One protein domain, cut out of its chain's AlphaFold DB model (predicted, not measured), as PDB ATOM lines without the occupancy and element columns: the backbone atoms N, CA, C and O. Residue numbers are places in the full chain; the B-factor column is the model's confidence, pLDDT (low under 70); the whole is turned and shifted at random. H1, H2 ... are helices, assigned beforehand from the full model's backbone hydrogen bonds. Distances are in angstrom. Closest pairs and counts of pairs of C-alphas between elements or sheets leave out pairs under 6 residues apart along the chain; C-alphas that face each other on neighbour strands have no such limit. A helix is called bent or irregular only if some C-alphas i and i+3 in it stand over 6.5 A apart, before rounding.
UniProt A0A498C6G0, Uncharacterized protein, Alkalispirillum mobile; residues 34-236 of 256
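AT A GLANCE: This is residues 34 to 236 of the 256 residues of an uncharacterized protein of Alkalispirillum mobile (UniProt A0A498C6G0). A helical body, with H1, H8, H9 and H11 packed together at one end of the domain, sends out a long arm along which H2 leads away and the 28-residue helix H5 runs back. H3 crosses H5 in the arm, and H4 and the loop of residues 89 to 100 lie in its far part; H10 lies at another side of the body, and residues 230 to 236 of H12 stick out. The printed part has 203 residues with twelve named helices, H1 to H12 in order along the chain, and no named strand, and the class is all helix. The whole is loose, with a radius of gyration of the C-alphas of 23.2 A, and spans 71 by 48 by 38 A, the arm making the length.

IN THESE COORDINATES: H1, residues 34 to 52, begins with C-alpha 34 at (33.771, 31.239, 306.737) and is 25.4 A long. It is irregular, with C-alphas 43 and 46 7.2 A apart, and has a kink of 38 degrees near residue 44. H2 is residues 54 to 61, H3 residues 69 to 80, 16.5 A long, and H4 residues 83 to 88. H5, residues 101 to 128, runs 41.9 A from C-alpha 101 at (84.189, -0.345, 337.244); it is neither bent nor irregular, but only just: C-alphas 122 and 125 are 6.4 A apart. H6, residues 130 to 134, and H7, residues 136 to 139, are short. H8, residues 143 to 158, is 22.2 A long, H9, residues 165 to 176, 17.3 A, H10, residues 179 to 194, 23.0 A, and H11, residues 207 to 223, 24.0 A. H12, residues 226 to 236, is 15.4 A long and ends with C-alpha 236 at (28.175, 28.609, 330.456).

HOW THE PARTS SIT: H11 is the hub, touching H1, H7 and H9. H11 and H1 touch at a steep tilt of 50 degrees, opposite ways, the closest C-alphas being those of Leu 212 and Ala 48, 5.0 A apart. H9 touches H11 at a shallow tilt of 20 degrees, opposite ways, closest at the C-alphas of Cys 170 and Pro 207, 4.6 A. H7 and H11 only just touch, with 3 pairs of C-alphas within 8 A, the closest being those of Pro 136 and Leu 209, 6.1 A. H8 touches residues 44 to 51 of H1, opposite ways at a shallow tilt of 21 degrees, with the C-alphas of Leu 152 and Val 44 closest at 5.8 A. H10 touches H7 with residues 179 to 183 alone, closest at the C-alphas of Pro 179 and Val 137, 5.4 A. H6 and H10 are close but not clearly touching, the closest C-alphas being those of Glu 132 and Tyr 186, 6.4 A apart. H2 and H5 only just touch, with 3 pairs of C-alphas within 8 A, the closest being those of Lys 59 and Lys 122, 6.4 A; they run opposite ways at a shallow tilt of 4 degrees. H3 touches residues 111 to 115 of H5, closest at the C-alphas of Val 75 and Val 111, 5.5 A, the same way at a tilt of 67 degrees, steep but only just. H4 and H12 touch no helix. Every O i to N i+4 pair is within hydrogen-bond range in H2, H3, H4, H6, H8, H10 and H12, against 12 of 15 in H1, 21 of 24 in H5, 7 of 8 in H9 and 12 of 13 in H11; H7 is too short for such a pair.

THE WHOLE: The two C-alphas farthest apart are those of Ser 100 and Ser 161, 71.6 A. The printed part has no cut. The links H4 to H5 and H10 to H11 are long, with 12 residues each. The mean pLDDT of the printed part is 85.5; it is under 70 at residue 89 and residues 123 to 134, of which 123 to 128 belong to H5 and 130 to 134 to H6.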
ATOM      1  N   ARG A  34      33.169  32.022 305.643       87.69
ATOM      2  CA  ARG A  34      33.771  31.239 306.737       87.69
ATOM      3  C   ARG A  34      34.915  30.344 306.266       87.69
ATOM      4  O   ARG A  34      35.899  30.225 306.985       87.69
ATOM      5  N   ILE A  35      34.779  29.715 305.099       89.25
ATOM      6  CA  ILE A  35      35.824  28.859 304.519       89.25
ATOM      7  C   ILE A  35      37.044  29.701 304.140       89.25
ATOM      8  O   ILE A  35      38.157  29.347 304.519       89.25
ATOM      9  N   GLU A  36      36.841  30.834 303.466       91.50
ATOM     10  CA  GLU A  36      37.947  31.729 303.110       91.50
ATOM     11  C   GLU A  36      38.609  32.320 304.351       91.50
ATOM     12  O   GLU A  36      39.831  32.318 304.446       91.50
ATOM     13  N   ARG A  37      37.830  32.714 305.367       93.06
ATOM     14  CA  ARG A  37      38.394  33.124 306.655       93.06
ATOM     15  C   ARG A  37      39.261  32.019 307.260       93.06
ATOM     16  O   ARG A  37      40.382  32.294 307.662       93.06
ATOM     17  N   ALA A  38      38.790  30.773 307.296       91.50
ATOM     18  CA  ALA A  38      39.589  29.664 307.813       91.50
ATOM     19  C   ALA A  38      40.897  29.482 307.021       91.50
ATOM     20  O   ALA A  38      41.953  29.378 307.634       91.50
ATOM     21  N   ARG A  39      40.845  29.538 305.682       93.19
ATOM     22  CA  ARG A  39      42.028  29.463 304.805       93.19
ATOM     23  C   ARG A  39      43.013  30.611 305.051       93.19
ATOM     24  O   ARG A  39      44.219  30.388 305.085       93.19
ATOM     25  N   VAL A  40      42.513  31.837 305.221       95.06
ATOM     26  CA  VAL A  40      43.344  33.021 305.483       95.06
ATOM     27  C   VAL A  40      44.099  32.873 306.802       95.06
ATOM     28  O   VAL A  40      45.288  33.180 306.827       95.06
ATOM     29  N   TYR A  41      43.449  32.380 307.863       95.31
ATOM     30  CA  TYR A  41      44.122  32.136 309.144       95.31
ATOM     31  C   TYR A  41      45.068  30.936 309.078       95.31
ATOM     32  O   TYR A  41      46.144  30.995 309.662       95.31
ATOM     33  N   ASP A  42      44.702  29.872 308.362       94.38
ATOM     34  CA  ASP A  42      45.529  28.669 308.198       94.38
ATOM     35  C   ASP A  42      46.926  28.999 307.666       94.38
ATOM     36  O   ASP A  42      47.932  28.564 308.224       94.38
ATOM     37  N   LYS A  43      46.987  29.885 306.664       95.19
ATOM     38  CA  LYS A  43      48.241  30.313 306.035       95.19
ATOM     39  C   LYS A  43      49.221  31.000 306.993       95.19
ATOM     40  O   LYS A  43      50.419  30.946 306.749       95.19
ATOM     41  N   VAL A  44      48.736  31.640 308.057       96.00
ATOM     42  CA  VAL A  44      49.578  32.351 309.040       96.00
ATOM     43  C   VAL A  44      49.637  31.670 310.399       96.00
ATOM     44  O   VAL A  44      50.464  32.038 311.224       96.00
ATOM     45  N   TYR A  45      48.791  30.676 310.660       94.44
ATOM     46  CA  TYR A  45      48.690  30.038 311.969       94.44
ATOM     47  C   TYR A  45      49.981  29.323 312.384       94.44
ATOM     48  O   TYR A  45      50.423  29.459 313.531       94.44
ATOM     49  N   HIS A  46      50.568  28.550 311.468       92.62
ATOM     50  CA  HIS A  46      51.794  27.804 311.744       92.62
ATOM     51  C   HIS A  46      52.975  28.745 311.965       92.62
ATOM     52  O   HIS A  46      53.668  28.600 312.968       92.62
ATOM     53  N   ASP A  47      53.121  29.766 311.118       93.12
ATOM     54  CA  ASP A  47      54.133  30.806 311.304       93.12
ATOM     55  C   ASP A  47      53.928  31.559 312.621       93.12
ATOM     56  O   ASP A  47      54.868  31.685 313.397       93.12
ATOM     57  N   ALA A  48      52.699  31.968 312.950       93.69
ATOM     58  CA  ALA A  48      52.410  32.630 314.220       93.69
ATOM     59  C   ALA A  48      52.786  31.757 315.424       93.69
ATOM     60  O   ALA A  48      53.381  32.231 316.390       93.69
ATOM     61  N   SER A  49      52.447  30.469 315.367       90.44
ATOM     62  CA  SER A  49      52.731  29.519 316.443       90.44
ATOM     63  C   SER A  49      54.225  29.236 316.584       90.44
ATOM     64  O   SER A  49      54.712  29.147 317.707       90.44
ATOM     65  N   ASP A  50      54.946  29.114 315.473       90.19
ATOM     66  CA  ASP A  50      56.390  28.906 315.477       90.19
ATOM     67  C   ASP A  50      57.140  30.132 315.993       90.19
ATOM     68  O   ASP A  50      58.027  29.982 316.828       90.19
ATOM     69  N   LEU A  51      56.758  31.335 315.551       91.75
ATOM     70  CA  LEU A  51      57.370  32.592 315.990       91.75
ATOM     71  C   LEU A  51      57.180  32.806 317.499       91.75
ATOM     72  O   LEU A  51      58.122  33.192 318.184       91.75
ATOM     73  N   LEU A  52      56.002  32.466 318.040       89.19
ATOM     74  CA  LEU A  52      55.724  32.520 319.484       89.19
ATOM     75  C   LEU A  52      56.588  31.564 320.320       89.19
ATOM     76  O   LEU A  52      56.749  31.775 321.519       89.19
ATOM     77  N   VAL A  53      57.088  30.484 319.719       86.62
ATOM     78  CA  VAL A  53      57.861  29.435 320.405       86.62
ATOM     79  C   VAL A  53      59.332  29.465 319.961       86.62
ATOM     80  O   VAL A  53      60.120  28.624 320.378       86.62
ATOM     81  N   TYR A  54      59.738  30.454 319.162       87.38
ATOM     82  CA  TYR A  54      61.072  30.532 318.566       87.38
ATOM     83  C   TYR A  54      62.193  30.464 319.611       87.38
ATOM     84  O   TYR A  54      63.050  29.587 319.543       87.38
ATOM     85  N   ASN A  55      62.131  31.324 320.632       80.19
ATOM     86  CA  ASN A  55      63.129  31.353 321.703       80.19
ATOM     87  C   ASN A  55      63.159  30.056 322.513       80.19
ATOM     88  O   ASN A  55      64.224  29.594 322.912       80.19
ATOM     89  N   TYR A  56      61.996  29.440 322.721       77.19
ATOM     90  CA  TYR A  56      61.905  28.153 323.401       77.19
ATOM     91  C   TYR A  56      62.553  27.031 322.579       77.19
ATOM     92  O   TYR A  56      63.328  26.257 323.133       77.19
ATOM     93  N   LYS A  57      62.296  26.966 321.263       82.00
ATOM     94  CA  LYS A  57      62.946  25.988 320.372       82.00
ATOM     95  C   LYS A  57      64.458  26.177 320.365       82.00
ATOM     96  O   LYS A  57      65.179  25.221 320.618       82.00
ATOM     97  N   LYS A  58      64.918  27.419 320.188       82.31
ATOM     98  CA  LYS A  58      66.344  27.754 320.182       82.31
ATOM     99  C   LYS A  58      67.049  27.281 321.459       82.31
ATOM    100  O   LYS A  58      68.077  26.631 321.367       82.31
ATOM    101  N   LYS A  59      66.470  27.547 322.633       77.19
ATOM    102  CA  LYS A  59      67.037  27.125 323.926       77.19
ATOM    103  C   LYS A  59      67.032  25.612 324.137       77.19
ATOM    104  O   LYS A  59      67.927  25.079 324.782       77.19
ATOM    105  N   ILE A  60      66.027  24.906 323.621       77.25
ATOM    106  CA  ILE A  60      65.989  23.441 323.706       77.25
ATOM    107  C   ILE A  60      67.048  22.806 322.816       77.25
ATOM    108  O   ILE A  60      67.674  21.830 323.222       77.25
ATOM    109  N   GLU A  61      67.245  23.367 321.627       81.81
ATOM    110  CA  GLU A  61      68.194  22.879 320.628       81.81
ATOM    111  C   GLU A  61      69.654  23.225 320.961       81.81
ATOM    112  O   GLU A  61      70.562  22.697 320.321       81.81
ATOM    113  N   GLU A  62      69.908  24.079 321.959       83.38
ATOM    114  CA  GLU A  62      71.266  24.376 322.415       83.38
ATOM    115  C   GLU A  62      71.908  23.126 323.054       83.38
ATOM    116  O   GLU A  62      71.381  22.600 324.043       83.38
ATOM    117  N   PRO A  63      73.032  22.626 322.495       86.69
ATOM    118  CA  PRO A  63      73.719  21.458 323.029       86.69
ATOM    119  C   PRO A  63      74.480  21.812 324.306       86.69
ATOM    120  O   PRO A  63      74.929  22.952 324.489       86.69
ATOM    121  N   TYR A  64      74.705  20.808 325.149       86.88
ATOM    122  CA  TYR A  64      75.540  20.949 326.333       86.88
ATOM    123  C   TYR A  64      76.973  21.313 325.931       86.88
ATOM    124  O   TYR A  64      77.528  20.761 324.975       86.88
ATOM    125  N   ARG A  65      77.575  22.252 326.671       87.88
ATOM    126  CA  ARG A  65      78.954  22.716 326.480       87.88
ATOM    127  C   ARG A  65      79.714  22.620 327.793       87.88
ATOM    128  O   ARG A  65      79.215  23.061 328.824       87.88
ATOM    129  N   SER A  66      80.929  22.090 327.735       88.50
ATOM    130  CA  SER A  66      81.817  21.977 328.892       88.50
ATOM    131  C   SER A  66      83.273  22.153 328.468       88.50
ATOM    132  O   SER A  66      83.631  21.940 327.309       88.50
ATOM    133  N   GLU A  67      84.132  22.553 329.404       88.06
ATOM    134  CA  GLU A  67      85.584  22.574 329.180       88.06
ATOM    135  C   GLU A  67      86.124  21.155 328.941       88.06
ATOM    136  O   GLU A  67      87.040  20.951 328.144       88.06
ATOM    137  N   ASP A  68      85.507  20.161 329.585       88.06
ATOM    138  CA  ASP A  68      85.797  18.748 329.382       88.06
ATOM    139  C   ASP A  68      85.060  18.233 328.138       88.06
ATOM    140  O   ASP A  68      83.850  17.997 328.152       88.06
ATOM    141  N   LYS A  69      85.807  18.041 327.045       89.38
ATOM    142  CA  LYS A  69      85.262  17.573 325.764       89.38
ATOM    143  C   LYS A  69      84.748  16.138 325.789       89.38
ATOM    144  O   LYS A  69      83.842  15.821 325.017       89.38
ATOM    145  N   PHE A  70      85.272  15.286 326.670       86.06
ATOM    146  CA  PHE A  70      84.750  13.929 326.834       86.06
ATOM    147  C   PHE A  70      83.400  13.957 327.545       86.06
ATOM    148  O   PHE A  70      82.464  13.283 327.111       86.06
ATOM    149  N   LEU A  71      83.275  14.789 328.581       88.56
ATOM    150  CA  LEU A  71      82.004  15.011 329.266       88.56
ATOM    151  C   LEU A  71      80.983  15.679 328.340       88.56
ATOM    152  O   LEU A  71      79.835  15.249 328.292       88.56
ATOM    153  N   GLU A  72      81.406  16.681 327.564       89.62
ATOM    154  CA  GLU A  72      80.567  17.360 326.573       89.62
ATOM    155  C   GLU A  72      79.958  16.365 325.579       89.62
ATOM    156  O   GLU A  72      78.745  16.347 325.375       89.62
ATOM    157  N   LYS A  73      80.791  15.498 324.995       90.69
ATOM    158  CA  LYS A  73      80.343  14.455 324.072       90.69
ATOM    159  C   LYS A  73      79.376  13.485 324.758       90.69
ATOM    160  O   LYS A  73      78.274  13.281 324.261       90.69
ATOM    161  N   ALA A  74      79.755  12.949 325.919       88.25
ATOM    162  CA  ALA A  74      78.962  11.954 326.636       88.25
ATOM    163  C   ALA A  74      77.578  12.476 327.060       88.25
ATOM    164  O   ALA A  74      76.593  11.746 326.956       88.25
ATOM    165  N   VAL A  75      77.485  13.730 327.514       89.50
ATOM    166  CA  VAL A  75      76.210  14.358 327.900       89.50
ATOM    167  C   VAL A  75      75.318  14.595 326.680       89.50
ATOM    168  O   VAL A  75      74.127  14.302 326.742       89.50
ATOM    169  N   ASN A  76      75.878  15.062 325.560       89.50
ATOM    170  CA  ASN A  76      75.112  15.274 324.327       89.50
ATOM    171  C   ASN A  76      74.611  13.950 323.719       89.50
ATOM    172  O   ASN A  76      73.469  13.862 323.269       89.50
ATOM    173  N   GLU A  77      75.425  12.891 323.744       89.25
ATOM    174  CA  GLU A  77      74.985  11.567 323.292       89.25
ATOM    175  C   GLU A  77      73.916  10.988 324.232       89.25
ATOM    176  O   GLU A  77      72.912  10.453 323.759       89.25
ATOM    177  N   TYR A  78      74.068  11.178 325.550       87.50
ATOM    178  CA  TYR A  78      73.057  10.805 326.540       87.50
ATOM    179  C   TYR A  78      71.730  11.545 326.309       87.50
ATOM    180  O   TYR A  78      70.668  10.922 326.364       87.50
ATOM    181  N   GLU A  79      71.760  12.840 325.983       86.00
ATOM    182  CA  GLU A  79      70.565  13.617 325.619       86.00
ATOM    183  C   GLU A  79      69.878  13.063 324.361       86.00
ATOM    184  O   GLU A  79      68.653  12.960 324.331       86.00
ATOM    185  N   SER A  80      70.654  12.644 323.358       85.62
ATOM    186  CA  SER A  80      70.123  12.048 322.122       85.62
ATOM    187  C   SER A  80      69.640  10.596 322.267       85.62
ATOM    188  O   SER A  80      68.961  10.080 321.378       85.62
ATOM    189  N   SER A  81      69.999   9.930 323.368       85.69
ATOM    190  CA  SER A  81      69.694   8.519 323.603       85.69
ATOM    191  C   SER A  81      68.222   8.280 323.942       85.69
ATOM    192  O   SER A  81      67.496   9.167 324.403       85.69
ATOM    193  N   HIS A  82      67.748   7.055 323.711       86.00
ATOM    194  CA  HIS A  82      66.362   6.716 324.019       86.00
ATOM    195  C   HIS A  82      66.136   6.713 325.542       86.00
ATOM    196  O   HIS A  82      67.001   6.291 326.305       86.00
ATOM    197  N   TRP A  83      64.943   7.093 326.016       82.50
ATOM    198  CA  TRP A  83      64.649   7.185 327.460       82.50
ATOM    199  C   TRP A  83      64.909   5.876 328.235       82.50
ATOM    200  O   TRP A  83      65.229   5.901 329.421       82.50
ATOM    201  N   LEU A  84      64.795   4.722 327.566       81.69
ATOM    202  CA  LEU A  84      65.158   3.418 328.134       81.69
ATOM    203  C   LEU A  84      66.666   3.277 328.360       81.69
ATOM    204  O   LEU A  84      67.072   2.708 329.364       81.69
ATOM    205  N   GLU A  85      67.494   3.791 327.457       82.88
ATOM    206  CA  GLU A  85      68.953   3.780 327.603       82.88
ATOM    207  C   GLU A  85      69.370   4.738 328.722       82.88
ATOM    208  O   GLU A  85      70.184   4.373 329.570       82.88
ATOM    209  N   GLN A  86      68.709   5.896 328.817       81.94
ATOM    210  CA  GLN A  86      68.873   6.829 329.935       81.94
ATOM    211  C   GLN A  86      68.531   6.177 331.289       81.94
ATOM    212  O   GLN A  86      69.236   6.376 332.273       81.94
ATOM    213  N   MET A  87      67.471   5.362 331.348       73.31
ATOM    214  CA  MET A  87      67.006   4.719 332.588       73.31
ATOM    215  C   MET A  87      67.766   3.443 332.967       73.31
ATOM    216  O   MET A  87      68.004   3.202 334.150       73.31
ATOM    217  N   TYR A  88      68.106   2.600 331.991       72.50
ATOM    218  CA  TYR A  88      68.541   1.220 332.238       72.50
ATOM    219  C   TYR A  88      69.989   0.933 331.839       72.50
ATOM    220  O   TYR A  88      70.521  -0.111 332.218       72.50
ATOM    221  N   GLY A  89      70.654   1.845 331.129       66.94
ATOM    222  CA  GLY A  89      72.071   1.713 330.819       66.94
ATOM    223  C   GLY A  89      72.425   2.283 329.457       66.94
ATOM    224  O   GLY A  89      72.257   1.619 328.439       66.94
ATOM    225  N   PHE A  90      72.984   3.489 329.467       77.50
ATOM    226  CA  PHE A  90      73.541   4.138 328.291       77.50
ATOM    227  C   PHE A  90      74.994   3.682 328.077       77.50
ATOM    228  O   PHE A  90      75.752   3.524 329.046       77.50
ATOM    229  N   ASN A  91      75.368   3.421 326.822       75.25
ATOM    230  CA  ASN A  91      76.731   3.038 326.464       75.25
ATOM    231  C   ASN A  91      77.547   4.309 326.202       75.25
ATOM    232  O   ASN A  91      77.314   4.984 325.207       75.25
ATOM    233  N   ILE A  92      78.449   4.642 327.126       77.75
ATOM    234  CA  ILE A  92      79.217   5.896 327.126       77.75
ATOM    235  C   ILE A  92      80.663   5.612 326.734       77.75
ATOM    236  O   ILE A  92      81.257   4.659 327.243       77.75
ATOM    237  N   ASP A  93      81.240   6.485 325.911       78.38
ATOM    238  CA  ASP A  93      82.686   6.552 325.699       78.38
ATOM    239  C   ASP A  93      83.383   7.117 326.947       78.38
ATOM    240  O   ASP A  93      83.109   8.237 327.389       78.38
ATOM    241  N   TYR A  94      84.301   6.343 327.526       80.50
ATOM    242  CA  TYR A  94      85.043   6.747 328.721       80.50
ATOM    243  C   TYR A  94      86.352   7.456 328.355       80.50
ATOM    244  O   TYR A  94      87.022   7.036 327.409       80.50
ATOM    245  N   PRO A  95      86.755   8.494 329.109       83.06
ATOM    246  CA  PRO A  95      88.054   9.133 328.929       83.06
ATOM    247  C   PRO A  95      89.213   8.196 329.311       83.06
ATOM    248  O   PRO A  95      89.067   7.293 330.144       83.06
ATOM    249  N   GLU A  96      90.385   8.438 328.716       72.81
ATOM    250  CA  GLU A  96      91.620   7.705 329.015       72.81
ATOM    251  C   GLU A  96      91.963   7.835 330.514       72.81
ATOM    252  O   GLU A  96      92.096   8.940 331.039       72.81
ATOM    253  N   GLY A  97      92.054   6.702 331.221       70.69
ATOM    254  CA  GLY A  97      92.294   6.637 332.673       70.69
ATOM    255  C   GLY A  97      91.118   6.119 333.515       70.69
ATOM    256  O   GLY A  97      91.306   5.807 334.691       70.69
ATOM    257  N   VAL A  98      89.921   5.955 332.938       75.25
ATOM    258  CA  VAL A  98      88.740   5.393 333.628       75.25
ATOM    259  C   VAL A  98      88.587   3.901 333.305       75.25
ATOM    260  O   VAL A  98      87.735   3.487 332.521       75.25
ATOM    261  N   GLU A  99      89.432   3.065 333.911       76.31
ATOM    262  CA  GLU A  99      89.421   1.612 333.660       76.31
ATOM    263  C   GLU A  99      88.619   0.817 334.703       76.31
ATOM    264  O   GLU A  99      87.948  -0.160 334.359       76.31
ATOM    265  N   SER A 100      88.636   1.259 335.967       85.38
ATOM    266  CA  SER A 100      87.919   0.608 337.073       85.38
ATOM    267  C   SER A 100      86.398   0.733 336.929       85.38
ATOM    268  O   SER A 100      85.879   1.800 336.599       85.38
ATOM    269  N   GLU A 101      85.662  -0.333 337.252       82.62
ATOM    270  CA  GLU A 101      84.189  -0.345 337.244       82.62
ATOM    271  C   GLU A 101      83.572   0.697 338.191       82.62
ATOM    272  O   GLU A 101      82.496   1.233 337.914       82.62
ATOM    273  N   GLU A 102      84.253   1.033 339.289       84.81
ATOM    274  CA  GLU A 102      83.819   2.101 340.198       84.81
ATOM    275  C   GLU A 102      83.948   3.479 339.543       84.81
ATOM    276  O   GLU A 102      82.989   4.252 339.553       84.81
ATOM    277  N   ALA A 103      85.079   3.737 338.883       83.69
ATOM    278  CA  ALA A 103      85.330   4.986 338.170       83.69
ATOM    279  C   ALA A 103      84.379   5.153 336.969       83.69
ATOM    280  O   ALA A 103      83.841   6.237 336.743       83.69
ATOM    281  N   LYS A 104      84.073   4.065 336.244       84.00
ATOM    282  CA  LYS A 104      83.046   4.072 335.187       84.00
ATOM    283  C   LYS A 104      81.670   4.426 335.744       84.00
ATOM    284  O   LYS A 104      80.946   5.210 335.136       84.00
ATOM    285  N   ARG A 105      81.286   3.861 336.894       84.94
ATOM    286  CA  ARG A 105      79.992   4.144 337.537       84.94
ATOM    287  C   ARG A 105      79.892   5.596 337.997       84.94
ATOM    288  O   ARG A 105      78.841   6.208 337.825       84.94
ATOM    289  N   GLU A 106      80.963   6.134 338.568       87.50
ATOM    290  CA  GLU A 106      81.040   7.536 338.980       87.50
ATOM    291  C   GLU A 106      80.933   8.477 337.776       87.50
ATOM    292  O   GLU A 106      80.128   9.407 337.797       87.50
ATOM    293  N   TYR A 107      81.634   8.172 336.681       87.31
ATOM    294  CA  TYR A 107      81.535   8.945 335.446       87.31
ATOM    295  C   TYR A 107      80.118   8.922 334.852       87.31
ATOM    296  O   TYR A 107      79.587   9.974 334.506       87.31
ATOM    297  N   ARG A 108      79.443   7.760 334.811       86.69
ATOM    298  CA  ARG A 108      78.035   7.683 334.364       86.69
ATOM    299  C   ARG A 108      77.106   8.548 335.216       86.69
ATOM    300  O   ARG A 108      76.218   9.199 334.672       86.69
ATOM    301  N   ARG A 109      77.303   8.560 336.541       88.25
ATOM    302  CA  ARG A 109      76.534   9.433 337.442       88.25
ATOM    303  C   ARG A 109      76.802  10.900 337.138       88.25
ATOM    304  O   ARG A 109      75.847  11.638 336.959       88.25
ATOM    305  N   LYS A 110      78.070  11.285 336.967       90.12
ATOM    306  CA  LYS A 110      78.456  12.649 336.586       90.12
ATOM    307  C   LYS A 110      77.779  13.096 335.284       90.12
ATOM    308  O   LYS A 110      77.225  14.186 335.246       90.12
ATOM    309  N   VAL A 111      77.770  12.248 334.249       88.94
ATOM    310  CA  VAL A 111      77.078  12.521 332.973       88.94
ATOM    311  C   VAL A 111      75.573  12.718 333.190       88.94
ATOM    312  O   VAL A 111      75.004  13.688 332.698       88.94
ATOM    313  N   SER A 112      74.929  11.832 333.956       88.00
ATOM    314  CA  SER A 112      73.493  11.919 334.258       88.00
ATOM    315  C   SER A 112      73.140  13.170 335.077       88.00
ATOM    316  O   SER A 112      72.171  13.863 334.763       88.00
ATOM    317  N   ASP A 113      73.942  13.499 336.088       91.06
ATOM    318  CA  ASP A 113      73.738  14.662 336.953       91.06
ATOM    319  C   ASP A 113      73.907  15.975 336.180       91.06
ATOM    320  O   ASP A 113      73.065  16.871 336.305       91.06
ATOM    321  N   GLU A 114      74.945  16.074 335.344       90.75
ATOM    322  CA  GLU A 114      75.180  17.220 334.457       90.75
ATOM    323  C   GLU A 114      74.076  17.354 333.406       90.75
ATOM    324  O   GLU A 114      73.551  18.450 333.215       90.75
ATOM    325  N   TYR A 115      73.625  16.249 332.806       89.31
ATOM    326  CA  TYR A 115      72.456  16.253 331.925       89.31
ATOM    327  C   TYR A 115      71.214  16.799 332.641       89.31
ATOM    328  O   TYR A 115      70.554  17.712 332.148       89.31
ATOM    329  N   HIS A 116      70.884  16.280 333.826       87.88
ATOM    330  CA  HIS A 116      69.702  16.723 334.562       87.88
ATOM    331  C   HIS A 116      69.815  18.174 335.033       87.88
ATOM    332  O   HIS A 116      68.805  18.874 335.104       87.88
ATOM    333  N   LYS A 117      71.024  18.637 335.355       90.12
ATOM    334  CA  LYS A 117      71.293  20.043 335.655       90.12
ATOM    335  C   LYS A 117      71.061  20.914 334.423       90.12
ATOM    336  O   LYS A 117      70.271  21.849 334.516       90.12
ATOM    337  N   HIS A 118      71.626  20.540 333.280       87.88
ATOM    338  CA  HIS A 118      71.439  21.238 332.013       87.88
ATOM    339  C   HIS A 118      69.961  21.298 331.594       87.88
ATOM    340  O   HIS A 118      69.457  22.362 331.247       87.88
ATOM    341  N   GLN A 119      69.215  20.192 331.717       83.94
ATOM    342  CA  GLN A 119      67.771  20.171 331.446       83.94
ATOM    343  C   GLN A 119      66.987  21.090 332.389       83.94
ATOM    344  O   GLN A 119      66.058  21.777 331.968       83.94
ATOM    345  N   ARG A 120      67.354  21.141 333.677       81.38
ATOM    346  CA  ARG A 120      66.733  22.087 334.615       81.38
ATOM    347  C   ARG A 120      67.031  23.529 334.227       81.38
ATOM    348  O   ARG A 120      66.105  24.327 334.247       81.38
ATOM    349  N   GLU A 121      68.258  23.856 333.841       79.44
ATOM    350  CA  GLU A 121      68.639  25.203 333.386       79.44
ATOM    351  C   GLU A 121      67.861  25.611 332.122       79.44
ATOM    352  O   GLU A 121      67.263  26.688 332.104       79.44
ATOM    353  N   LYS A 122      67.705  24.702 331.139       75.88
ATOM    354  CA  LYS A 122      66.834  24.912 329.959       75.88
ATOM    355  C   LYS A 122      65.396  25.301 330.345       75.88
ATOM    356  O   LYS A 122      64.747  26.071 329.633       75.88
ATOM    357  N   HIS A 123      64.878  24.781 331.463       66.12
ATOM    358  CA  HIS A 123      63.496  24.993 331.905       66.12
ATOM    359  C   HIS A 123      63.304  26.136 332.924       66.12
ATOM    360  O   HIS A 123      62.295  26.843 332.842       66.12
ATOM    361  N   VAL A 124      64.232  26.330 333.869       57.84
ATOM    362  CA  VAL A 124      64.134  27.290 334.990       57.84
ATOM    363  C   VAL A 124      64.308  28.733 334.514       57.84
ATOM    364  O   VAL A 124      63.499  29.587 334.884       57.84
ATOM    365  N   ASP A 125      65.240  28.990 333.593       53.09
ATOM    366  CA  ASP A 125      65.432  30.328 333.011       53.09
ATOM    367  C   ASP A 125      64.269  30.754 332.104       53.09
ATOM    368  O   ASP A 125      64.143  31.921 331.731       53.09
ATOM    369  N   SER A 126      63.354  29.837 331.766       51.12
ATOM    370  CA  SER A 126      62.196  30.187 330.948       51.12
ATOM    371  C   SER A 126      61.183  31.044 331.704       51.12
ATOM    372  O   SER A 126      60.568  31.895 331.075       51.12
ATOM    373  N   PHE A 127      61.006  30.888 333.024       40.50
ATOM    374  CA  PHE A 127      59.885  31.530 333.724       40.50
ATOM    375  C   PHE A 127      60.125  33.016 334.023       40.50
ATOM    376  O   PHE A 127      59.236  33.821 333.774       40.50
ATOM    377  N   VAL A 128      61.315  33.417 334.474       43.41
ATOM    378  CA  VAL A 128      61.610  34.835 334.777       43.41
ATOM    379  C   VAL A 128      61.918  35.635 333.505       43.41
ATOM    380  O   VAL A 128      61.489  36.777 333.379       43.41
ATOM    381  N   GLU A 129      62.522  35.013 332.488       52.62
ATOM    382  CA  GLU A 129      62.684  35.637 331.169       52.62
ATOM    383  C   GLU A 129      61.429  35.532 330.272       52.62
ATOM    384  O   GLU A 129      61.463  35.950 329.111       52.62
ATOM    385  N   THR A 130      60.305  34.964 330.747       55.09
ATOM    386  CA  THR A 130      59.141  34.715 329.870       55.09
ATOM    387  C   THR A 130      58.499  35.984 329.326       55.09
ATOM    388  O   THR A 130      57.874  35.897 328.273       55.09
ATOM    389  N   MET A 131      58.580  37.136 329.994       54.91
ATOM    390  CA  MET A 131      57.905  38.335 329.479       54.91
ATOM    391  C   MET A 131      58.629  38.932 328.270       54.91
ATOM    392  O   MET A 131      57.984  39.181 327.254       54.91
ATOM    393  N   GLU A 132      59.956  39.065 328.331       57.84
ATOM    394  CA  GLU A 132      60.771  39.598 327.230       57.84
ATOM    395  C   GLU A 132      60.857  38.591 326.070       57.84
ATOM    396  O   GLU A 132      60.614  38.933 324.914       57.84
ATOM    397  N   ASN A 133      61.077  37.304 326.371       63.31
ATOM    398  CA  ASN A 133      61.260  36.271 325.347       63.31
ATOM    399  C   ASN A 133      59.983  35.888 324.585       63.31
ATOM    400  O   ASN A 133      60.074  35.146 323.603       63.31
ATOM    401  N   ARG A 134      58.806  36.341 325.035       69.94
ATOM    402  CA  ARG A 134      57.539  36.139 324.316       69.94
ATOM    403  C   ARG A 134      57.354  37.140 323.190       69.94
ATOM    404  O   ARG A 134      56.712  36.792 322.202       69.94
ATOM    405  N   SER A 135      57.878  38.355 323.335       87.12
ATOM    406  CA  SER A 135      57.678  39.385 322.328       87.12
ATOM    407  C   SER A 135      58.529  39.101 321.086       87.12
ATOM    408  O   SER A 135      59.739  38.879 321.200       87.12
ATOM    409  N   PRO A 136      57.944  39.135 319.875       89.81
ATOM    410  CA  PRO A 136      58.702  38.933 318.646       89.81
ATOM    411  C   PRO A 136      59.724  40.052 318.398       89.81
ATOM    412  O   PRO A 136      60.682  39.826 317.664       89.81
ATOM    413  N   VAL A 137      59.569  41.232 319.018       90.94
ATOM    414  CA  VAL A 137      60.429  42.403 318.765       90.94
ATOM    415  C   VAL A 137      61.892  42.168 319.141       90.94
ATOM    416  O   VAL A 137      62.778  42.765 318.540       90.94
ATOM    417  N   PHE A 138      62.164  41.261 320.085       89.06
ATOM    418  CA  PHE A 138      63.526  40.903 320.490       89.06
ATOM    419  C   PHE A 138      64.265  40.038 319.470       89.06
ATOM    420  O   PHE A 138      65.489  39.948 319.527       89.06
ATOM    421  N   ASN A 139      63.536  39.422 318.538       89.00
ATOM    422  CA  ASN A 139      64.081  38.482 317.562       89.00
ATOM    423  C   ASN A 139      64.082  39.041 316.135       89.00
ATOM    424  O   ASN A 139      64.549  38.362 315.224       89.00
ATOM    425  N   LEU A 140      63.596  40.269 315.923       88.62
ATOM    426  CA  LEU A 140      63.574  40.909 314.601       88.62
ATOM    427  C   LEU A 140      64.975  41.206 314.044       88.62
ATOM    428  O   LEU A 140      65.111  41.424 312.845       88.62
ATOM    429  N   ASP A 141      66.012  41.169 314.883       88.69
ATOM    430  CA  ASP A 141      67.409  41.272 314.444       88.69
ATOM    431  C   ASP A 141      67.866  40.002 313.689       88.69
ATOM    432  O   ASP A 141      68.817  40.037 312.908       88.69
ATOM    433  N   ASN A 142      67.198  38.858 313.902       91.81
ATOM    434  CA  ASN A 142      67.467  37.623 313.170       91.81
ATOM    435  C   ASN A 142      66.758  37.652 311.807       91.81
ATOM    436  O   ASN A 142      65.532  37.722 311.742       91.81
ATOM    437  N   GLN A 143      67.528  37.540 310.720       93.25
ATOM    438  CA  GLN A 143      67.005  37.652 309.356       93.25
ATOM    439  C   GLN A 143      65.896  36.633 309.048       93.25
ATOM    440  O   GLN A 143      64.855  37.013 308.519       93.25
ATOM    441  N   GLU A 144      66.075  35.359 309.405       91.81
ATOM    442  CA  GLU A 144      65.078  34.316 309.134       91.81
ATOM    443  C   GLU A 144      63.775  34.582 309.903       91.81
ATOM    444  O   GLU A 144      62.675  34.493 309.349       91.81
ATOM    445  N   PHE A 145      63.897  34.958 311.179       93.69
ATOM    446  CA  PHE A 145      62.750  35.322 312.005       93.69
ATOM    447  C   PHE A 145      62.013  36.535 311.426       93.69
ATOM    448  O   PHE A 145      60.791  36.503 311.270       93.69
ATOM    449  N   ALA A 146      62.752  37.587 311.068       94.12
ATOM    450  CA  ALA A 146      62.208  38.819 310.515       94.12
ATOM    451  C   ALA A 146      61.496  38.584 309.179       94.12
ATOM    452  O   ALA A 146      60.394  39.084 308.974       94.12
ATOM    453  N   GLU A 147      62.070  37.777 308.284       95.44
ATOM    454  CA  GLU A 147      61.448  37.424 307.005       95.44
ATOM    455  C   GLU A 147      60.121  36.680 307.196       95.44
ATOM    456  O   GLU A 147      59.129  36.989 306.526       95.44
ATOM    457  N   ARG A 148      60.071  35.717 308.125       94.88
ATOM    458  CA  ARG A 148      58.833  34.994 308.459       94.88
ATOM    459  C   ARG A 148      57.791  35.919 309.082       94.88
ATOM    460  O   ARG A 148      56.624  35.870 308.694       94.88
ATOM    461  N   PHE A 149      58.206  36.777 310.011       95.56
ATOM    462  CA  PHE A 149      57.320  37.742 310.654       95.56
ATOM    463  C   PHE A 149      56.749  38.745 309.640       95.56
ATOM    464  O   PHE A 149      55.535  38.935 309.582       95.56
ATOM    465  N   ASN A 150      57.590  39.317 308.778       95.25
ATOM    466  CA  ASN A 150      57.163  40.256 307.740       95.25
ATOM    467  C   ASN A 150      56.192  39.601 306.754       95.25
ATOM    468  O   ASN A 150      55.140  40.162 306.473       95.25
ATOM    469  N   ARG A 151      56.461  38.364 306.318       95.75
ATOM    470  CA  ARG A 151      55.544  37.599 305.457       95.75
ATOM    471  C   ARG A 151      54.166  37.402 306.094       95.75
ATOM    472  O   ARG A 151      53.149  37.483 305.401       95.75
ATOM    473  N   LEU A 152      54.125  37.133 307.399       96.12
ATOM    474  CA  LEU A 152      52.880  37.017 308.155       96.12
ATOM    475  C   LEU A 152      52.132  38.352 308.174       96.12
ATOM    476  O   LEU A 152      50.945  38.387 307.846       96.12
ATOM    477  N   VAL A 153      52.815  39.442 308.523       95.38
ATOM    478  CA  VAL A 153      52.227  40.789 308.595       95.38
ATOM    479  C   VAL A 153      51.744  41.260 307.225       95.38
ATOM    480  O   VAL A 153      50.654  41.824 307.119       95.38
ATOM    481  N   ASP A 154      52.486  40.970 306.160       96.38
ATOM    482  CA  ASP A 154      52.078  41.253 304.788       96.38
ATOM    483  C   ASP A 154      50.804  40.488 304.442       96.38
ATOM    484  O   ASP A 154      49.848  41.066 303.924       96.38
ATOM    485  N   HIS A 155      50.732  39.195 304.769       96.69
ATOM    486  CA  HIS A 155      49.517  38.415 304.538       96.69
ATOM    487  C   HIS A 155      48.320  38.965 305.326       96.69
ATOM    488  O   HIS A 155      47.219  39.022 304.775       96.69
ATOM    489  N   VAL A 156      48.522  39.417 306.567       95.69
ATOM    490  CA  VAL A 156      47.485  40.106 307.354       95.69
ATOM    491  C   VAL A 156      47.041  41.390 306.654       95.69
ATOM    492  O   VAL A 156      45.847  41.582 306.434       95.69
ATOM    493  N   THR A 157      47.994  42.215 306.219       95.88
ATOM    494  CA  THR A 157      47.754  43.498 305.541       95.88
ATOM    495  C   THR A 157      46.924  43.332 304.265       95.88
ATOM    496  O   THR A 157      45.979  44.083 304.035       95.88
ATOM    497  N   HIS A 158      47.212  42.310 303.457       96.00
ATOM    498  CA  HIS A 158      46.473  42.044 302.217       96.00
ATOM    499  C   HIS A 158      45.075  41.443 302.447       96.00
ATOM    500  O   HIS A 158      44.263  41.425 301.524       96.00
ATOM    501  N   ASN A 159      44.778  40.937 303.651       95.56
ATOM    502  CA  ASN A 159      43.551  40.190 303.947       95.56
ATOM    503  C   ASN A 159      42.788  40.726 305.171       95.56
ATOM    504  O   ASN A 159      42.009  39.984 305.773       95.56
ATOM    505  N   LEU A 160      42.972  42.002 305.537       93.06
ATOM    506  CA  LEU A 160      42.412  42.609 306.758       93.06
ATOM    507  C   LEU A 160      40.907  42.366 306.938       93.06
ATOM    508  O   LEU A 160      40.458  42.121 308.052       93.06
ATOM    509  N   SER A 161      40.130  42.348 305.851       93.06
ATOM    510  CA  SER A 161      38.677  42.116 305.886       93.06
ATOM    511  C   SER A 161      38.261  40.759 306.467       93.06
ATOM    512  O   SER A 161      37.113  40.594 306.879       93.06
ATOM    513  N   TYR A 162      39.154  39.769 306.448       93.38
ATOM    514  CA  TYR A 162      38.892  38.431 306.985       93.38
ATOM    515  C   TYR A 162      39.313  38.287 308.447       93.38
ATOM    516  O   TYR A 162      38.852  37.358 309.119       93.38
ATOM    517  N   PHE A 163      40.167  39.185 308.936       94.69
ATOM    518  CA  PHE A 163      40.625  39.194 310.314       94.69
ATOM    519  C   PHE A 163      39.625  39.903 311.232       94.69
ATOM    520  O   PHE A 163      38.756  40.661 310.800       94.69
ATOM    521  N   SER A 164      39.689  39.588 312.521       93.69
ATOM    522  CA  SER A 164      38.828  40.198 313.528       93.69
ATOM    523  C   SER A 164      39.267  41.626 313.860       93.69
ATOM    524  O   SER A 164      40.421  41.999 313.651       93.69
ATOM    525  N   ALA A 165      38.357  42.411 314.443       95.25
ATOM    526  CA  ALA A 165      38.672  43.763 314.903       95.25
ATOM    527  C   ALA A 165      39.891  43.819 315.854       95.25
ATOM    528  O   ALA A 165      40.726  44.687 315.638       95.25
ATOM    529  N   PRO A 166      40.081  42.884 316.812       96.06
ATOM    530  CA  PRO A 166      41.303  42.841 317.620       96.06
ATOM    531  C   PRO A 166      42.603  42.694 316.814       96.06
ATOM    532  O   PRO A 166      43.586  43.361 317.119       96.06
ATOM    533  N   VAL A 167      42.627  41.856 315.768       94.06
ATOM    534  CA  VAL A 167      43.816  41.740 314.901       94.06
ATOM    535  C   VAL A 167      44.059  43.044 314.147       94.06
ATOM    536  O   VAL A 167      45.202  43.483 314.042       94.06
ATOM    537  N   VAL A 168      42.991  43.665 313.638       95.38
ATOM    538  CA  VAL A 168      43.074  44.947 312.924       95.38
ATOM    539  C   VAL A 168      43.581  46.050 313.851       95.38
ATOM    540  O   VAL A 168      44.464  46.795 313.449       95.38
ATOM    541  N   GLU A 169      43.117  46.112 315.099       96.38
ATOM    542  CA  GLU A 169      43.578  47.088 316.092       96.38
ATOM    543  C   GLU A 169      45.079  46.935 316.384       96.38
ATOM    544  O   GLU A 169      45.823  47.918 316.366       96.38
ATOM    545  N   CYS A 170      45.559  45.705 316.600       95.50
ATOM    546  CA  CYS A 170      46.994  45.464 316.769       95.50
ATOM    547  C   CYS A 170      47.781  45.844 315.503       95.50
ATOM    548  O   CYS A 170      48.828  46.481 315.600       95.50
ATOM    549  N   TRP A 171      47.270  45.515 314.314       95.69
ATOM    550  CA  TRP A 171      47.893  45.908 313.048       95.69
ATOM    551  C   TRP A 171      47.964  47.429 312.881       95.69
ATOM    552  O   TRP A 171      49.008  47.950 312.494       95.69
ATOM    553  N   GLU A 172      46.904  48.160 313.226       95.38
ATOM    554  CA  GLU A 172      46.892  49.623 313.194       95.38
ATOM    555  C   GLU A 172      47.946  50.203 314.138       95.38
ATOM    556  O   GLU A 172      48.734  51.050 313.723       95.38
ATOM    557  N   LYS A 173      48.032  49.698 315.372       95.06
ATOM    558  CA  LYS A 173      49.032  50.132 316.360       95.06
ATOM    559  C   LYS A 173      50.466  49.861 315.900       95.06
ATOM    560  O   LYS A 173      51.314  50.747 316.009       95.06
ATOM    561  N   MET A 174      50.729  48.695 315.304       93.19
ATOM    562  CA  MET A 174      52.044  48.346 314.739       93.19
ATOM    563  C   MET A 174      52.524  49.313 313.651       93.19
ATOM    564  O   MET A 174      53.724  49.427 313.429       93.19
ATOM    565  N   ARG A 175      51.620  50.013 312.955       90.75
ATOM    566  CA  ARG A 175      52.013  50.991 311.926       90.75
ATOM    567  C   ARG A 175      52.593  52.276 312.504       90.75
ATOM    568  O   ARG A 175      53.309  52.979 311.795       90.75
ATOM    569  N   PHE A 176      52.255  52.604 313.748       91.50
ATOM    570  CA  PHE A 176      52.656  53.854 314.403       91.50
ATOM    571  C   PHE A 176      53.697  53.642 315.507       91.50
ATOM    572  O   PHE A 176      54.440  54.566 315.848       91.50
ATOM    573  N   LEU A 177      53.759  52.434 316.063       92.50
ATOM    574  CA  LEU A 177      54.714  52.046 317.089       92.50
ATOM    575  C   LEU A 177      55.900  51.338 316.432       92.50
ATOM    576  O   LEU A 177      55.693  50.440 315.629       92.50
ATOM    577  N   SER A 178      57.135  51.743 316.738       92.94
ATOM    578  CA  SER A 178      58.325  51.041 316.239       92.94
ATOM    579  C   SER A 178      58.687  49.867 317.157       92.94
ATOM    580  O   SER A 178      58.476  49.969 318.370       92.94
ATOM    581  N   PRO A 179      59.304  48.786 316.637       93.00
ATOM    582  CA  PRO A 179      59.680  47.643 317.471       93.00
ATOM    583  C   PRO A 179      60.658  48.023 318.590       93.00
ATOM    584  O   PRO A 179      60.572  47.507 319.700       93.00
ATOM    585  N   GLU A 180      61.556  48.977 318.324       92.19
ATOM    586  CA  GLU A 180      62.514  49.497 319.307       92.19
ATOM    587  C   GLU A 180      61.833  50.158 320.509       92.19
ATOM    588  O   GLU A 180      62.307  50.013 321.632       92.19
ATOM    589  N   LYS A 181      60.713  50.865 320.299       93.19
ATOM    590  CA  LYS A 181      59.959  51.478 321.402       93.19
ATOM    591  C   LYS A 181      59.405  50.410 322.337       93.19
ATOM    592  O   LYS A 181      59.638  50.494 323.537       93.19
ATOM    593  N   VAL A 182      58.781  49.374 321.775       91.62
ATOM    594  CA  VAL A 182      58.263  48.232 322.545       91.62
ATOM    595  C   VAL A 182      59.398  47.531 323.293       91.62
ATOM    596  O   VAL A 182      59.298  47.284 324.490       91.62
ATOM    597  N   ARG A 183      60.530  47.282 322.618       90.25
ATOM    598  CA  ARG A 183      61.728  46.689 323.235       90.25
ATOM    599  C   ARG A 183      62.218  47.510 324.432       90.25
ATOM    600  O   ARG A 183      62.561  46.943 325.465       90.25
ATOM    601  N   ASN A 184      62.235  48.836 324.305       90.81
ATOM    602  CA  ASN A 184      62.663  49.737 325.373       90.81
ATOM    603  C   ASN A 184      61.705  49.733 326.570       90.81
ATOM    604  O   ASN A 184      62.185  49.821 327.698       90.81
ATOM    605  N   GLU A 185      60.393  49.594 326.356       89.56
ATOM    606  CA  GLU A 185      59.413  49.467 327.444       89.56
ATOM    607  C   GLU A 185      59.695  48.222 328.292       89.56
ATOM    608  O   GLU A 185      59.858  48.338 329.507       89.56
ATOM    609  N   TYR A 186      59.898  47.066 327.653       88.06
ATOM    610  CA  TYR A 186      60.310  45.835 328.337       88.06
ATOM    611  C   TYR A 186      61.608  46.008 329.135       88.06
ATOM    612  O   TYR A 186      61.643  45.724 330.332       88.06
ATOM    613  N   VAL A 187      62.658  46.549 328.504       87.12
ATOM    614  CA  VAL A 187      63.954  46.778 329.166       87.12
ATOM    615  C   VAL A 187      63.818  47.749 330.342       87.12
ATOM    616  O   VAL A 187      64.489  47.592 331.364       87.12
ATOM    617  N   SER A 188      62.964  48.765 330.219       87.62
ATOM    618  CA  SER A 188      62.727  49.731 331.290       87.62
ATOM    619  C   SER A 188      62.013  49.094 332.483       87.62
ATOM    620  O   SER A 188      62.483  49.254 333.610       87.62
ATOM    621  N   LEU A 189      60.971  48.293 332.237       84.50
ATOM    622  CA  LEU A 189      60.243  47.569 333.277       84.50
ATOM    623  C   LEU A 189      61.165  46.590 334.011       84.50
ATOM    624  O   LEU A 189      61.146  46.510 335.237       84.50
ATOM    625  N   ARG A 190      62.039  45.898 333.274       82.31
ATOM    626  CA  ARG A 190      63.051  45.017 333.859       82.31
ATOM    627  C   ARG A 190      63.998  45.758 334.800       82.31
ATOM    628  O   ARG A 190      64.188  45.315 335.928       82.31
ATOM    629  N   ARG A 191      64.562  46.894 334.378       83.06
ATOM    630  CA  ARG A 191      65.473  47.699 335.220       83.06
ATOM    631  C   ARG A 191      64.803  48.178 336.506       83.06
ATOM    632  O   ARG A 191      65.439  48.217 337.556       83.06
ATOM    633  N   VAL A 192      63.525  48.550 336.420       83.44
ATOM    634  CA  VAL A 192      62.732  48.937 337.592       83.44
ATOM    635  C   VAL A 192      62.545  47.737 338.522       83.44
ATOM    636  O   VAL A 192      62.804  47.856 339.718       83.44
ATOM    637  N   ASN A 193      62.193  46.571 337.975       81.19
ATOM    638  CA  ASN A 193      62.012  45.337 338.741       81.19
ATOM    639  C   ASN A 193      63.294  44.831 339.414       81.19
ATOM    640  O   ASN A 193      63.225  44.330 340.530       81.19
ATOM    641  N   GLU A 194      64.465  45.012 338.798       80.25
ATOM    642  CA  GLU A 194      65.763  44.687 339.416       80.25
ATOM    643  C   GLU A 194      66.030  45.501 340.696       80.25
ATOM    644  O   GLU A 194      66.751  45.047 341.582       80.25
ATOM    645  N   SER A 195      65.441  46.694 340.804       82.19
ATOM    646  CA  SER A 195      65.600  47.594 341.954       82.19
ATOM    647  C   SER A 195      64.415  47.552 342.929       82.19
ATOM    648  O   SER A 195      64.452  48.221 343.963       82.19
ATOM    649  N   ALA A 196      63.354  46.808 342.607       77.56
ATOM    650  CA  ALA A 196      62.128  46.753 343.391       77.56
ATOM    651  C   ALA A 196      62.168  45.603 344.411       77.56
ATOM    652  O   ALA A 196      62.672  44.518 344.140       77.56
ATOM    653  N   CYS A 197      61.597  45.827 345.598       73.88
ATOM    654  CA  CYS A 197      61.457  44.775 346.613       73.88
ATOM    655  C   CYS A 197      60.385  43.732 346.246       73.88
ATOM    656  O   CYS A 197      60.406  42.622 346.774       73.88
ATOM    657  N   GLU A 198      59.450  44.094 345.366       75.69
ATOM    658  CA  GLU A 198      58.368  43.246 344.863       75.69
ATOM    659  C   GLU A 198      58.272  43.403 343.336       75.69
ATOM    660  O   GLU A 198      58.501  44.507 342.833       75.69
ATOM    661  N   PRO A 199      57.941  42.335 342.587       73.56
ATOM    662  CA  PRO A 199      57.824  42.407 341.137       73.56
ATOM    663  C   PRO A 199      56.638  43.290 340.735       73.56
ATOM    664  O   PRO A 199      55.492  43.030 341.103       73.56
ATOM    665  N   ILE A 200      56.917  44.323 339.946       77.25
ATOM    666  CA  ILE A 200      55.920  45.198 339.341       77.25
ATOM    667  C   ILE A 200      55.489  44.576 338.009       77.25
ATOM    668  O   ILE A 200      56.277  44.438 337.070       77.25
ATOM    669  N   GLU A 201      54.214  44.199 337.935       76.50
ATOM    670  CA  GLU A 201      53.568  43.701 336.720       76.50
ATOM    671  C   GLU A 201      52.824  44.851 336.023       76.50
ATOM    672  O   GLU A 201      51.626  45.054 336.223       76.50
ATOM    673  N   GLU A 202      53.537  45.629 335.205       77.38
ATOM    674  CA  GLU A 202      52.919  46.637 334.338       77.38
ATOM    675  C   GLU A 202      52.561  46.043 332.966       77.38
ATOM    676  O   GLU A 202      53.374  45.335 332.361       77.38
ATOM    677  N   PRO A 203      51.349  46.306 332.440       81.06
ATOM    678  CA  PRO A 203      50.975  45.854 331.109       81.06
ATOM    679  C   PRO A 203      51.730  46.660 330.045       81.06
ATOM    680  O   PRO A 203      51.544  47.869 329.930       81.06
ATOM    681  N   ILE A 204      52.535  45.974 329.234       85.12
ATOM    682  CA  ILE A 204      53.229  46.563 328.082       85.12
ATOM    683  C   ILE A 204      52.337  46.453 326.845       85.12
ATOM    684  O   ILE A 204      51.788  45.383 326.552       85.12
ATOM    685  N   GLU A 205      52.190  47.553 326.108       88.44
ATOM    686  CA  GLU A 205      51.426  47.565 324.863       88.44
ATOM    687  C   GLU A 205      52.271  46.984 323.724       88.44
ATOM    688  O   GLU A 205      52.966  47.690 322.997       88.44
ATOM    689  N   ASP A 206      52.191  45.664 323.560       92.25
ATOM    690  CA  ASP A 206      52.889  44.945 322.496       92.25
ATOM    691  C   ASP A 206      51.919  44.468 321.400       92.25
ATOM    692  O   ASP A 206      51.376  43.354 321.460       92.25
ATOM    693  N   PRO A 207      51.696  45.283 320.355       94.38
ATOM    694  CA  PRO A 207      50.818  44.896 319.266       94.38
ATOM    695  C   PRO A 207      51.451  43.829 318.351       94.38
ATOM    696  O   PRO A 207      50.714  43.093 317.693       94.38
ATOM    697  N   TYR A 208      52.783  43.675 318.356       94.44
ATOM    698  CA  TYR A 208      53.487  42.645 317.585       94.44
ATOM    699  C   TYR A 208      53.200  41.256 318.153       94.44
ATOM    700  O   TYR A 208      52.833  40.338 317.417       94.44
ATOM    701  N   LEU A 209      53.310  41.109 319.474       93.62
ATOM    702  CA  LEU A 209      52.898  39.901 320.184       93.62
ATOM    703  C   LEU A 209      51.382  39.689 320.092       93.62
ATOM    704  O   LEU A 209      50.926  38.560 319.880       93.62
ATOM    705  N   GLY A 210      50.609  40.772 320.210       94.06
ATOM    706  CA  GLY A 210      49.150  40.759 320.126       94.06
ATOM    707  C   GLY A 210      48.635  40.066 318.866       94.06
ATOM    708  O   GLY A 210      47.848  39.122 318.971       94.06
ATOM    709  N   ILE A 211      49.137  40.446 317.684       95.12
ATOM    710  CA  ILE A 211      48.753  39.804 316.415       95.12
ATOM    711  C   ILE A 211      48.968  38.288 316.466       95.12
ATOM    712  O   ILE A 211      48.056  37.527 316.134       95.12
ATOM    713  N   LEU A 212      50.146  37.830 316.898       94.69
ATOM    714  CA  LEU A 212      50.480  36.403 316.903       94.69
ATOM    715  C   LEU A 212      49.566  35.611 317.851       94.69
ATOM    716  O   LEU A 212      49.050  34.548 317.487       94.69
ATOM    717  N   LEU A 213      49.331  36.136 319.058       93.56
ATOM    718  CA  LEU A 213      48.472  35.501 320.060       93.56
ATOM    719  C   LEU A 213      47.014  35.434 319.602       93.56
ATOM    720  O   LEU A 213      46.381  34.381 319.731       93.56
ATOM    721  N   ILE A 214      46.492  36.527 319.041       95.44
ATOM    722  CA  ILE A 214      45.102  36.603 318.585       95.44
ATOM    723  C   ILE A 214      44.890  35.682 317.380       95.44
ATOM    724  O   ILE A 214      43.941  34.901 317.391       95.44
ATOM    725  N   ILE A 215      45.791  35.684 316.388       95.25
ATOM    726  CA  ILE A 215      45.717  34.770 315.233       95.25
ATOM    727  C   ILE A 215      45.689  33.314 315.701       95.25
ATOM    728  O   ILE A 215      44.825  32.539 315.280       95.25
ATOM    729  N   ARG A 216      46.602  32.937 316.608       93.75
ATOM    730  CA  ARG A 216      46.667  31.580 317.163       93.75
ATOM    731  C   ARG A 216      45.375  31.202 317.887       93.75
ATOM    732  O   ARG A 216      44.873  30.091 317.705       93.75
ATOM    733  N   HIS A 217      44.858  32.096 318.724       92.75
ATOM    734  CA  HIS A 217      43.624  31.876 319.473       92.75
ATOM    735  C   HIS A 217      42.422  31.721 318.532       92.75
ATOM    736  O   HIS A 217      41.693  30.735 318.600       92.75
ATOM    737  N   GLU A 218      42.242  32.652 317.604       93.38
ATOM    738  CA  GLU A 218      41.086  32.667 316.716       93.38
ATOM    739  C   GLU A 218      41.090  31.522 315.709       93.38
ATOM    740  O   GLU A 218      40.034  30.946 315.454       93.38
ATOM    741  N   TYR A 219      42.251  31.115 315.190       93.38
ATOM    742  CA  TYR A 219      42.340  29.911 314.364       93.38
ATOM    743  C   TYR A 219      41.875  28.664 315.132       93.38
ATOM    744  O   TYR A 219      41.133  27.838 314.595       93.38
ATOM    745  N   ARG A 220      42.246  28.538 316.414       89.12
ATOM    746  CA  ARG A 220      41.767  27.439 317.269       89.12
ATOM    747  C   ARG A 220      40.257  27.501 317.463       89.12
ATOM    748  O   ARG A 220      39.599  26.474 317.321       89.12
ATOM    749  N   GLU A 221      39.689  28.679 317.719       88.81
ATOM    750  CA  GLU A 221      38.232  28.861 317.836       88.81
ATOM    751  C   GLU A 221      37.481  28.516 316.538       88.81
ATOM    752  O   GLU A 221      36.411  27.884 316.563       88.81
ATOM    753  N   LEU A 222      38.045  28.884 315.385       86.81
ATOM    754  CA  LEU A 222      37.499  28.536 314.073       86.81
ATOM    755  C   LEU A 222      37.468  27.012 313.883       86.81
ATOM    756  O   LEU A 222      36.430  26.481 313.482       86.81
ATOM    757  N   ASN A 223      38.538  26.317 314.280       85.06
ATOM    758  CA  ASN A 223      38.699  24.869 314.119       85.06
ATOM    759  C   ASN A 223      38.181  24.011 315.284       85.06
ATOM    760  O   ASN A 223      38.253  22.782 315.227       85.06
ATOM    761  N   LYS A 224      37.617  24.612 316.338       84.44
ATOM    762  CA  LYS A 224      37.007  23.853 317.439       84.44
ATOM    763  C   LYS A 224      35.880  22.938 316.928       84.44
ATOM    764  O   LYS A 224      34.977  23.427 316.231       84.44
ATOM    765  N   PRO A 225      35.849  21.652 317.336       82.19
ATOM    766  CA  PRO A 225      34.767  20.750 316.968       82.19
ATOM    767  C   PRO A 225      33.414  21.240 317.498       82.19
ATOM    768  O   PRO A 225      33.308  21.875 318.545       82.19
ATOM    769  N   LEU A 226      32.330  20.902 316.795       76.75
ATOM    770  CA  LEU A 226      30.979  21.301 317.208       76.75
ATOM    771  C   LEU A 226      30.637  20.791 318.617       76.75
ATOM    772  O   LEU A 226      30.024  21.512 319.397       76.75
ATOM    773  N   LYS A 227      31.083  19.580 318.970       79.06
ATOM    774  CA  LYS A 227      30.850  18.973 320.289       79.06
ATOM    775  C   LYS A 227      31.397  19.829 321.438       79.06
ATOM    776  O   LYS A 227      30.706  19.988 322.440       79.06
ATOM    777  N   THR A 228      32.596  20.400 321.300       77.88
ATOM    778  CA  THR A 228      33.182  21.285 322.322       77.88
ATOM    779  C   THR A 228      32.459  22.622 322.391       77.88
ATOM    780  O   THR A 228      32.186  23.085 323.492       77.88
ATOM    781  N   LYS A 229      32.047  23.192 321.251       77.56
ATOM    782  CA  LYS A 229      31.238  24.427 321.227       77.56
ATOM    783  C   LYS A 229      29.914  24.254 321.978       77.56
ATOM    784  O   LYS A 229      29.531  25.107 322.774       77.56
ATOM    785  N   TRP A 230      29.238  23.121 321.773       76.75
ATOM    786  CA  TRP A 230      28.021  22.786 322.515       76.75
ATOM    787  C   TRP A 230      28.294  22.554 324.002       76.75
ATOM    788  O   TRP A 230      27.545  23.056 324.836       76.75
ATOM    789  N   ALA A 231      29.366  21.839 324.353       76.94
ATOM    790  CA  ALA A 231      29.736  21.614 325.748       76.94
ATOM    791  C   ALA A 231      30.024  22.931 326.495       76.94
ATOM    792  O   ALA A 231      29.497  23.126 327.588       76.94
ATOM    793  N   GLU A 232      30.779  23.856 325.893       79.50
ATOM    794  CA  GLU A 232      31.043  25.191 326.452       79.50
ATOM    795  C   GLU A 232      29.753  26.002 326.617       79.50
ATOM    796  O   GLU A 232      29.537  26.624 327.656       79.50
ATOM    797  N   PHE A 233      28.850  25.957 325.634       80.12
ATOM    798  CA  PHE A 233      27.548  26.620 325.721       80.12
ATOM    799  C   PHE A 233      26.710  26.103 326.901       80.12
ATOM    800  O   PHE A 233      26.205  26.893 327.703       80.12
ATOM    801  N   TRP A 234      26.610  24.780 327.060       76.44
ATOM    802  CA  TRP A 234      25.907  24.162 328.188       76.44
ATOM    803  C   TRP A 234      26.589  24.457 329.529       76.44
ATOM    804  O   TRP A 234      25.918  24.742 330.526       76.44
ATOM    805  N   PHE A 235      27.920  24.452 329.564       76.38
ATOM    806  CA  PHE A 235      28.687  24.802 330.753       76.38
ATOM    807  C   PHE A 235      28.461  26.267 331.165       76.38
ATOM    808  O   PHE A 235      28.203  26.551 332.335       76.38
ATOM    809  N   ASN A 236      28.448  27.194 330.208       79.50
ATOM    810  CA  ASN A 236      28.175  28.609 330.456       79.50
ATOM    811  C   ASN A 236      26.731  28.843 330.922       79.50
ATOM    812  O   ASN A 236      26.496  29.589 331.871       79.50
TER     813      ASN A 236